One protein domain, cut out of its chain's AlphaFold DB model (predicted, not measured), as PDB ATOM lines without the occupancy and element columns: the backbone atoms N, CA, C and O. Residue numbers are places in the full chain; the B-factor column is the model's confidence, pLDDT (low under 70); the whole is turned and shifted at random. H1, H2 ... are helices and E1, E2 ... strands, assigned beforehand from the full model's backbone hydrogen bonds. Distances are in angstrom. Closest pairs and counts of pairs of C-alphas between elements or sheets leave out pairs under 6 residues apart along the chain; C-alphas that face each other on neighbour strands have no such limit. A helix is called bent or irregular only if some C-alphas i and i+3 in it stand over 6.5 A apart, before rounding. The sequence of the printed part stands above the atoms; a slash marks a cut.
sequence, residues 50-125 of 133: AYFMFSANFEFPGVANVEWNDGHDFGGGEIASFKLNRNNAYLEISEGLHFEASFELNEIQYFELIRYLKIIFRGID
ATOM      1  N   ALA A  50     163.698 207.285 240.640       89.31
ATOM      2  CA  ALA A  50     163.147 206.195 239.862       89.31
ATOM      3  C   ALA A  50     161.701 205.957 240.312       89.31
ATOM      4  O   ALA A  50     161.437 205.733 241.498       89.31
ATOM      5  N   TYR A  51     160.767 206.008 239.370       93.44
ATOM      6  CA  TYR A  51     159.387 205.631 239.624       93.44
ATOM      7  C   TYR A  51     158.728 205.044 238.386       93.44
ATOM      8  O   TYR A  51     159.150 205.267 237.249       93.44
ATOM      9  N   PHE A  52     157.633 204.335 238.624       95.56
ATOM     10  CA  PHE A  52     156.608 204.134 237.614       95.56
ATOM     11  C   PHE A  52     155.224 204.298 238.238       95.56
ATOM     12  O   PHE A  52     155.006 203.988 239.413       95.56
ATOM     13  N   MET A  53     154.290 204.801 237.438       96.25
ATOM     14  CA  MET A  53     152.909 205.052 237.816       96.25
ATOM     15  C   MET A  53     151.978 204.528 236.734       96.25
ATOM     16  O   MET A  53     152.083 204.899 235.567       96.25
ATOM     17  N   PHE A  54     151.020 203.709 237.140       95.50
ATOM     18  CA  PHE A  54     149.901 203.321 236.305       95.50
ATOM     19  C   PHE A  54     148.758 204.312 236.451       95.50
ATOM     20  O   PHE A  54     148.477 204.786 237.553       95.50
ATOM     21  N   SER A  55     148.056 204.565 235.352       92.88
ATOM     22  CA  SER A  55     146.806 205.316 235.357       92.88
ATOM     23  C   SER A  55     145.790 204.695 234.405       92.88
ATOM     24  O   SER A  55     146.119 204.311 233.282       92.88
ATOM     25  N   ALA A  56     144.543 204.609 234.852       91.38
ATOM     26  CA  ALA A  56     143.398 204.297 234.012       91.38
ATOM     27  C   ALA A  56     142.382 205.432 234.147       91.38
ATOM     28  O   ALA A  56     141.996 205.777 235.261       91.38
ATOM     29  N   ASN A  57     141.981 206.015 233.016       89.69
ATOM     30  CA  ASN A  57     140.867 206.955 232.934       89.69
ATOM     31  C   ASN A  57     139.714 206.239 232.215       89.69
ATOM     32  O   ASN A  57     139.867 205.833 231.066       89.69
ATOM     33  N   PHE A  58     138.589 206.070 232.907       86.38
ATOM     34  CA  PHE A  58     137.399 205.372 232.426       86.38
ATOM     35  C   PHE A  58     136.343 206.300 231.811       86.38
ATOM     36  O   PHE A  58     135.347 205.805 231.282       86.38
ATOM     37  N   GLU A  59     136.554 207.620 231.822       82.38
ATOM     38  CA  GLU A  59     135.745 208.571 231.045       82.38
ATOM     39  C   GLU A  59     135.970 208.387 229.536       82.38
ATOM     40  O   GLU A  59     135.085 208.668 228.724       82.38
ATOM     41  N   PHE A  60     137.144 207.878 229.151       76.56
ATOM     42  CA  PHE A  60     137.510 207.609 227.767       76.56
ATOM     43  C   PHE A  60     137.773 206.113 227.552       76.56
ATOM     44  O   PHE A  60     138.388 205.459 228.392       76.56
ATOM     45  N   PRO A  61     137.348 205.535 226.416       67.50
ATOM     46  CA  PRO A  61     137.713 204.166 226.078       67.50
ATOM     47  C   PRO A  61     139.234 204.069 225.883       67.50
ATOM     48  O   PRO A  61     139.792 204.719 225.000       67.50
ATOM     49  N   GLY A  62     139.905 203.251 226.694       68.75
ATOM     50  CA  GLY A  62     141.357 203.101 226.652       68.75
ATOM     51  C   GLY A  62     141.873 201.998 227.573       68.75
ATOM     52  O   GLY A  62     141.150 201.491 228.428       68.75
ATOM     53  N   VAL A  63     143.131 201.613 227.359       77.62
ATOM     54  CA  VAL A  63     143.887 200.722 228.250       77.62
ATOM     55  C   VAL A  63     144.639 201.551 229.293       77.62
ATOM     56  O   VAL A  63     144.865 202.745 229.092       77.62
ATOM     57  N   ALA A  64     145.036 200.925 230.400       88.25
ATOM     58  CA  ALA A  64     145.922 201.548 231.375       88.25
ATOM     59  C   ALA A  64     147.208 202.037 230.707       88.25
ATOM     60  O   ALA A  64     147.823 201.334 229.900       88.25
ATOM     61  N   ASN A  65     147.615 203.236 231.097       89.31
ATOM     62  CA  ASN A  65     148.862 203.850 230.682       89.31
ATOM     63  C   ASN A  65     149.884 203.728 231.804       89.31
ATOM     64  O   ASN A  65     149.519 203.669 232.983       89.31
ATOM     65  N   VAL A  66     151.161 203.740 231.432       94.06
ATOM     66  CA  VAL A  66     152.252 203.894 232.389       94.06
ATOM     67  C   VAL A  66     153.039 205.159 232.100       94.06
ATOM     68  O   VAL A  66     153.344 205.459 230.948       94.06
ATOM     69  N   GLU A  67     153.358 205.875 233.167       94.62
ATOM     70  CA  GLU A  67     154.360 206.933 233.223       94.62
ATOM     71  C   GLU A  67     155.548 206.426 234.043       94.62
ATOM     72  O   GLU A  67     155.368 205.650 234.985       94.62
ATOM     73  N   TRP A  68     156.761 206.834 233.689       93.25
ATOM     74  CA  TRP A  68     157.976 206.417 234.372       93.25
ATOM     75  C   TRP A  68     159.043 207.510 234.372       93.25
ATOM     76  O   TRP A  68     159.090 208.364 233.488       93.25
ATOM     77  N   ASN A  69     159.939 207.423 235.352       91.00
ATOM     78  CA  ASN A  69     161.208 208.140 235.403       91.00
ATOM     79  C   ASN A  69     162.279 207.158 235.880       91.00
ATOM     80  O   ASN A  69     162.039 206.380 236.804       91.00
ATOM     81  N   ASP A  70     163.440 207.143 235.234       86.38
ATOM     82  CA  ASP A  70     164.528 206.217 235.564       86.38
ATOM     83  C   ASP A  70     165.657 206.846 236.403       86.38
ATOM     84  O   ASP A  70     166.708 206.234 236.605       86.38
ATOM     85  N   GLY A  71     165.425 208.064 236.895       81.88
ATOM     86  CA  GLY A  71     166.393 208.931 237.553       81.88
ATOM     87  C   GLY A  71     167.089 209.900 236.595       81.88
ATOM     88  O   GLY A  71     167.607 210.904 237.059       81.88
ATOM     89  N   HIS A  72     167.075 209.645 235.286       80.94
ATOM     90  CA  HIS A  72     167.730 210.476 234.272       80.94
ATOM     91  C   HIS A  72     166.769 210.991 233.203       80.94
ATOM     92  O   HIS A  72     166.915 212.106 232.708       80.94
ATOM     93  N   ASP A  73     165.844 210.134 232.792       84.44
ATOM     94  CA  ASP A  73     164.900 210.357 231.714       84.44
ATOM     95  C   ASP A  73     163.493 210.019 232.197       84.44
ATOM     96  O   ASP A  73     163.304 209.262 233.155       84.44
ATOM     97  N   PHE A  74     162.500 210.582 231.521       88.12
ATOM     98  CA  PHE A  74     161.097 210.367 231.831       88.12
ATOM     99  C   PHE A  74     160.311 210.067 230.562       88.12
ATOM    100  O   PHE A  74     160.619 210.549 229.470       88.12
ATOM    101  N   GLY A  75     159.248 209.291 230.710       89.81
ATOM    102  CA  GLY A  75     158.418 208.933 229.579       89.81
ATOM    103  C   GLY A  75     157.104 208.299 229.980       89.81
ATOM    104  O   GLY A  75     156.780 208.122 231.151       89.81
ATOM    105  N   GLY A  76     156.340 207.944 228.957       91.25
ATOM    106  CA  GLY A  76     155.178 207.086 229.087       91.25
ATOM    107  C   GLY A  76     155.227 205.989 228.039       91.25
ATOM    108  O   GLY A  76     156.045 206.037 227.120       91.25
ATOM    109  N   GLY A  77     154.374 204.984 228.172       87.50
ATOM    110  CA  GLY A  77     154.338 203.907 227.194       87.50
ATOM    111  C   GLY A  77     153.201 202.924 227.395       87.50
ATOM    112  O   GLY A  77     152.409 203.019 228.334       87.50
ATOM    113  N   GLU A  78     153.143 201.954 226.487       89.06
ATOM    114  CA  GLU A  78     152.232 200.826 226.602       89.06
ATOM    115  C   GLU A  78     152.848 199.744 227.496       89.06
ATOM    116  O   GLU A  78     153.950 199.252 227.238       89.06
ATOM    117  N   ILE A  79     152.102 199.336 228.520       92.12
ATOM    118  CA  ILE A  79     152.480 198.252 229.429       92.12
ATOM    119  C   ILE A  79     152.490 196.938 228.645       92.12
ATOM    120  O   ILE A  79     151.439 196.520 228.167       92.12
ATOM    121  N   ALA A  80     153.634 196.268 228.533       92.00
ATOM    122  CA  ALA A  80     153.711 194.934 227.938       92.00
ATOM    123  C   ALA A  80     153.357 193.852 228.964       92.00
ATOM    124  O   ALA A  80     152.528 192.984 228.689       92.00
ATOM    125  N   SER A  81     153.938 193.932 230.164       93.69
ATOM    126  CA  SER A  81     153.620 193.039 231.276       93.69
ATOM    127  C   SER A  81     153.870 193.709 232.628       93.69
ATOM    128  O   SER A  81     154.712 194.597 232.759       93.69
ATOM    129  N   PHE A  82     153.122 193.290 233.644       96.06
ATOM    130  CA  PHE A  82     153.318 193.687 235.028       96.06
ATOM    131  C   PHE A  82     153.143 192.486 235.954       96.06
ATOM    132  O   PHE A  82     152.130 191.783 235.898       96.06
ATOM    133  N   LYS A  83     154.131 192.258 236.817       96.81
ATOM    134  CA  LYS A  83     154.122 191.189 237.814       96.81
ATOM    135  C   LYS A  83     154.223 191.783 239.204       96.81
ATOM    136  O   LYS A  83     155.122 192.580 239.464       96.81
ATOM    137  N   LEU A  84     153.333 191.367 240.093       96.94
ATOM    138  CA  LEU A  84     153.337 191.761 241.492       96.94
ATOM    139  C   LEU A  84     153.511 190.533 242.382       96.94
ATOM    140  O   LEU A  84     152.731 189.583 242.320       96.94
ATOM    141  N   ASN A  85     154.499 190.608 243.264       94.94
ATOM    142  CA  ASN A  85     154.722 189.670 244.355       94.94
ATOM    143  C   ASN A  85     154.658 190.436 245.685       94.94
ATOM    144  O   ASN A  85     154.596 191.667 245.707       94.94
ATOM    145  N   ARG A  86     154.746 189.724 246.817       95.31
ATOM    146  CA  ARG A  86     154.552 190.302 248.159       95.31
ATOM    147  C   ARG A  86     155.400 191.546 248.469       95.31
ATOM    148  O   ARG A  86     154.955 192.397 249.236       95.31
ATOM    149  N   ASN A  87     156.604 191.623 247.911       95.75
ATOM    150  CA  ASN A  87     157.613 192.649 248.191       95.75
ATOM    151  C   ASN A  87     158.343 193.153 246.933       95.75
ATOM    152  O   ASN A  87     159.395 193.787 247.044       95.75
ATOM    153  N   ASN A  88     157.843 192.819 245.742       96.81
ATOM    154  CA  ASN A  88     158.491 193.165 244.483       96.81
ATOM    155  C   ASN A  88     157.453 193.385 243.379       96.81
ATOM    156  O   ASN A  88     156.463 192.658 243.297       96.81
ATOM    157  N   ALA A  89     157.690 194.388 242.544       97.62
ATOM    158  CA  ALA A  89     156.926 194.684 241.350       97.62
ATOM    159  C   ALA A  89     157.870 194.737 240.146       97.62
ATOM    160  O   ALA A  89     158.868 195.458 240.167       97.62
ATOM    161  N   TYR A  90     157.525 194.010 239.088       97.19
ATOM    162  CA  TYR A  90     158.252 194.005 237.826       97.19
ATOM    163  C   TYR A  90     157.366 194.552 236.714       97.19
ATOM    164  O   TYR A  90     156.287 194.018 236.463       97.19
ATOM    165  N   LEU A  91     157.831 195.592 236.035       96.31
ATOM    166  CA  LEU A  91     157.159 196.221 234.905       96.31
ATOM    167  C   LEU A  91     158.006 196.050 233.649       96.31
ATOM    168  O   LEU A  91     159.198 196.345 233.649       96.31
ATOM    169  N   GLU A  92     157.358 195.659 232.564       94.75
ATOM    170  CA  GLU A  92     157.895 195.700 231.215       94.75
ATOM    171  C   GLU A  92     157.055 196.651 230.365       94.75
ATOM    172  O   GLU A  92     155.829 196.521 230.272       94.75
ATOM    173  N   ILE A  93     157.722 197.600 229.721       92.12
ATOM    174  CA  ILE A  93     157.126 198.520 228.755       92.12
ATOM    175  C   ILE A  93     157.427 197.986 227.353       92.12
ATOM    176  O   ILE A  93     158.522 197.488 227.100       92.12
ATOM    177  N   SER A  94     156.478 198.115 226.422       86.31
ATOM    178  CA  SER A  94     156.530 197.525 225.067       86.31
ATOM    179  C   SER A  94     157.745 197.932 224.221       86.31
ATOM    180  O   SER A  94     158.045 197.299 223.211       86.31
ATOM    181  N   GLU A  95     158.472 198.969 224.633       82.94
ATOM    182  CA  GLU A  95     159.708 199.431 223.996       82.94
ATOM    183  C   GLU A  95     160.974 198.702 224.493       82.94
ATOM    184  O   GLU A  95     162.072 198.991 224.016       82.94
ATOM    185  N   GLY A  96     160.835 197.728 225.402       83.62
ATOM    186  CA  GLY A  96     161.938 196.942 225.972       83.62
ATOM    187  C   GLY A  96     162.601 197.594 227.189       83.62
ATOM    188  O   GLY A  96     163.756 197.303 227.488       83.62
ATOM    189  N   LEU A  97     161.903 198.514 227.860       89.75
ATOM    190  CA  LEU A  97     162.335 199.109 229.124       89.75
ATOM    191  C   LEU A  97     161.722 198.325 230.284       89.75
ATOM    192  O   LEU A  97     160.515 198.072 230.291       89.75
ATOM    193  N   HIS A  98     162.541 197.971 231.272       94.06
ATOM    194  CA  HIS A  98     162.119 197.150 232.400       94.06
ATOM    195  C   HIS A  98     162.384 197.851 233.730       94.06
ATOM    196  O   HIS A  98     163.460 198.412 233.935       94.06
ATOM    197  N   PHE A  99     161.446 197.743 234.668       94.62
ATOM    198  CA  PHE A  99     161.605 198.206 236.043       94.62
ATOM    199  C   PHE A  99     161.395 197.058 237.025       94.62
ATOM    200  O   PHE A  99     160.500 196.236 236.853       94.62
ATOM    201  N   GLU A 100     162.197 197.035 238.080       95.94
ATOM    202  CA  GLU A 100     162.045 196.148 239.226       95.94
ATOM    203  C   GLU A 100     162.086 196.988 240.507       95.94
ATOM    204  O   GLU A 100     163.129 197.527 240.889       95.94
ATOM    205  N   ALA A 101     160.937 197.110 241.165       96.06
ATOM    206  CA  ALA A 101     160.778 197.854 242.404       96.06
ATOM    207  C   ALA A 101     160.593 196.886 243.571       96.06
ATOM    208  O   ALA A 101     159.609 196.152 243.627       96.06
ATOM    209  N   SER A 102     161.509 196.913 244.535       96.88
ATOM    210  CA  SER A 102     161.292 196.256 245.831       96.88
ATOM    211  C   SER A 102     160.566 197.197 246.788       96.88
ATOM    212  O   SER A 102     160.808 198.399 246.757       96.88
ATOM    213  N   PHE A 103     159.684 196.678 247.637       96.44
ATOM    214  CA  PHE A 103     158.907 197.487 248.578       96.44
ATOM    215  C   PHE A 103     158.537 196.692 249.829       96.44
ATOM    216  O   PHE A 103     158.579 195.461 249.851       96.44
ATOM    217  N   GLU A 104     158.123 197.408 250.869       96.81
ATOM    218  CA  GLU A 104     157.636 196.829 252.116       96.81
ATOM    219  C   GLU A 104     156.258 197.414 252.426       96.81
ATOM    220  O   GLU A 104     156.125 198.602 252.702       96.81
ATOM    221  N   LEU A 105     155.226 196.572 252.368       96.38
ATOM    222  CA  LEU A 105     153.851 196.942 252.690       96.38
ATOM    223  C   LEU A 105     153.291 195.998 253.742       96.38
ATOM    224  O   LEU A 105     153.502 194.781 253.679       96.38
ATOM    225  N   ASN A 106     152.498 196.527 254.668       96.44
ATOM    226  CA  ASN A 106     151.697 195.668 255.532       96.44
ATOM    227  C   ASN A 106     150.598 194.948 254.724       96.44
ATOM    228  O   ASN A 106     150.404 195.195 253.532       96.44
ATOM    229  N   GLU A 107     149.919 193.998 255.357       95.75
ATOM    230  CA  GLU A 107     148.918 193.154 254.698       95.75
ATOM    231  C   GLU A 107     147.750 193.971 254.122       95.75
ATOM    232  O   GLU A 107     147.370 193.775 252.970       95.75
ATOM    233  N   ILE A 108     147.250 194.955 254.876       96.56
ATOM    234  CA  ILE A 108     146.149 195.832 254.454       96.56
ATOM    235  C   ILE A 108     146.559 196.654 253.227       96.56
ATOM    236  O   ILE A 108     145.841 196.680 252.231       96.56
ATOM    237  N   GLN A 109     147.732 197.288 253.275       96.81
ATOM    238  CA  GLN A 109     148.252 198.093 252.167       96.81
ATOM    239  C   GLN A 109     148.449 197.263 250.895       96.81
ATOM    240  O   GLN A 109     148.177 197.734 249.796       96.81
ATOM    241  N   TYR A 110     148.906 196.018 251.034       96.50
ATOM    242  CA  TYR A 110     149.114 195.130 249.895       96.50
ATOM    243  C   TYR A 110     147.802 194.665 249.261       96.50
ATOM    244  O   TYR A 110     147.689 194.648 248.037       96.50
ATOM    245  N   PHE A 111     146.789 194.343 250.070       95.75
ATOM    246  CA  PHE A 111     145.467 194.006 249.546       95.75
ATOM    247  C   PHE A 111     144.798 195.186 248.836       95.75
ATOM    248  O   PHE A 111     144.204 194.994 247.773       95.75
ATOM    249  N   GLU A 112     144.933 196.402 249.368       96.62
ATOM    250  CA  GLU A 112     144.434 197.601 248.691       96.62
ATOM    251  C   GLU A 112     145.198 197.870 247.388       96.62
ATOM    252  O   GLU A 112     144.570 198.059 246.349       96.62
ATOM    253  N   LEU A 113     146.530 197.757 247.378       97.00
ATOM    254  CA  LEU A 113     147.316 197.846 246.143       97.00
ATOM    255  C   LEU A 113     146.823 196.845 245.080       97.00
ATOM    256  O   LEU A 113     146.583 197.230 243.935       97.00
ATOM    257  N   ILE A 114     146.614 195.576 245.454       95.81
ATOM    258  CA  ILE A 114     146.062 194.550 244.554       95.81
ATOM    259  C   ILE A 114     144.696 194.971 244.010       95.81
ATOM    260  O   ILE A 114     144.426 194.796 242.819       95.81
ATOM    261  N   ARG A 115     143.815 195.502 244.864       94.69
ATOM    262  CA  ARG A 115     142.483 195.960 244.460       94.69
ATOM    263  C   ARG A 115     142.577 197.059 243.402       94.69
ATOM    264  O   ARG A 115     141.913 196.947 242.373       94.69
ATOM    265  N   TYR A 116     143.417 198.068 243.620       95.44
ATOM    266  CA  TYR A 116     143.618 199.162 242.670       95.44
ATOM    267  C   TYR A 116     144.227 198.675 241.354       95.44
ATOM    268  O   TYR A 116     143.714 198.999 240.287       95.44
ATOM    269  N   LEU A 117     145.246 197.815 241.404       94.56
ATOM    270  CA  LEU A 117     145.850 197.240 240.199       94.56
ATOM    271  C   LEU A 117     144.851 196.403 239.390       94.56
ATOM    272  O   LEU A 117     144.807 196.515 238.169       94.56
ATOM    273  N   LYS A 118     143.988 195.618 240.046       92.62
ATOM    274  CA  LYS A 118     142.916 194.877 239.358       92.62
ATOM    275  C   LYS A 118     141.916 195.798 238.659       92.62
ATOM    276  O   LYS A 118     141.388 195.423 237.616       92.62
ATOM    277  N   ILE A 119     141.642 196.977 239.220       91.88
ATOM    278  CA  ILE A 119     140.781 197.980 238.585       91.88
ATOM    279  C   ILE A 119     141.502 198.597 237.386       91.88
ATOM    280  O   ILE A 119     140.947 198.605 236.293       91.88
ATOM    281  N   ILE A 120     142.744 199.047 237.567       92.19
ATOM    282  CA  ILE A 120     143.554 199.686 236.522       92.19
ATOM    283  C   ILE A 120     143.713 198.769 235.305       92.19
ATOM    284  O   ILE A 120     143.486 199.188 234.176       92.19
ATOM    285  N   PHE A 121     144.045 197.496 235.522       90.44
ATOM    286  CA  PHE A 121     144.248 196.523 234.446       90.44
ATOM    287  C   PHE A 121     142.940 195.891 233.936       90.44
ATOM    288  O   PHE A 121     142.974 194.967 233.119       90.44
ATOM    289  N   ARG A 122     141.768 196.373 234.380       85.38
ATOM    290  CA  ARG A 122     140.471 195.865 233.917       85.38
ATOM    291  C   ARG A 122     140.324 196.117 232.415       85.38
ATOM    292  O   ARG A 122     140.235 197.258 231.980       85.38
ATOM    293  N   GLY A 123     140.244 195.045 231.627       68.19
ATOM    294  CA  GLY A 123     140.132 195.116 230.163       68.19
ATOM    295  C   GLY A 123     141.462 194.996 229.413       68.19
ATOM    296  O   GLY A 123     141.468 195.063 228.186       68.19
ATOM    297  N   ILE A 124     142.572 194.781 230.126       68.00
ATOM    298  CA  ILE A 124     143.881 194.472 229.547       68.00
ATOM    299  C   ILE A 124     144.214 193.017 229.879       68.00
ATOM    300  O   ILE A 124     144.926 192.714 230.841       68.00
ATOM    301  N   ASP A 125     143.637 192.100 229.107       65.94
ATOM    302  CA  ASP A 125     143.732 190.671 229.401       65.94
ATOM    303  C   ASP A 125     145.194 190.184 229.406       65.94
ATOM    304  O   ASP A 125     145.967 190.434 228.480       65.94
TER     305      ASP A 125
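AT A GLANCE: This is residues 50 to 125 of the 133 residues of an uncharacterized protein of Opitutae bacterium (UniProt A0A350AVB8). A five-stranded sheet folds over at its long, bent strand E3, with the hairpin E1 E2 crossing over the hairpin E4 E5 like part of an open barrel. The single helix H1 stands beside the strands, its last residues near E1. The 76 printed residues hold five named strands, then one named helix, a mixed class; the sheet order is E1 E2 E3 E4 E5, all antiparallel. The whole is compact, with a radius of gyration of the C-alphas of 12.6 A and spans of 32 by 31 by 18 A.

IN THESE COORDINATES: Find C-alpha 50 at (163.147, 206.195, 239.862); from there E1 runs 23.3 A to residue 57. E2 is residues 65 to 70, and E3, residues 74 to 85, spans 25.0 A and bends by 93 degrees at Glu 78, C-alpha (152.232, 200.826, 226.602). E4 is residues 88 to 93 and E5 residues 97 to 102. H1, residues 107 to 120, runs 20.0 A to C-alpha 120 at (143.554, 199.686, 236.522).

HOW THE PARTS SIT: The strands form a meander, each the antiparallel neighbour of the one before. Look at N 53 and O 67 between E1 and E2, 2.8 A; N 68 and O 75 between E2 and E3, 2.8 A; N 83 and O 90 between E3 and E4, 2.8 A; and N 91 and O 99 between E4 and E5, 2.9 A. E3 pairs with E2 over residues 74 to 78 and with E4 over residues 79 to 85. In this folded sheet, one sheet bent back into two leaves, E1 E2 face E4 E5 with E3 as the hinge. H1 stands at the sheet's level, height 0.4 A; its closest C-alphas to E1 are Ile 120 and Ala 56, 5.3 A apart. Every O i to N i+4 pair in H1 is within hydrogen-bond range.

THE WHOLE: The two farthest C-alphas, of Pro 61 and Asn 106, are 33.7 A apart. The printed part has no cut and no long link. Model confidence is under 70 at residues 61 to 62 and 123 to 125.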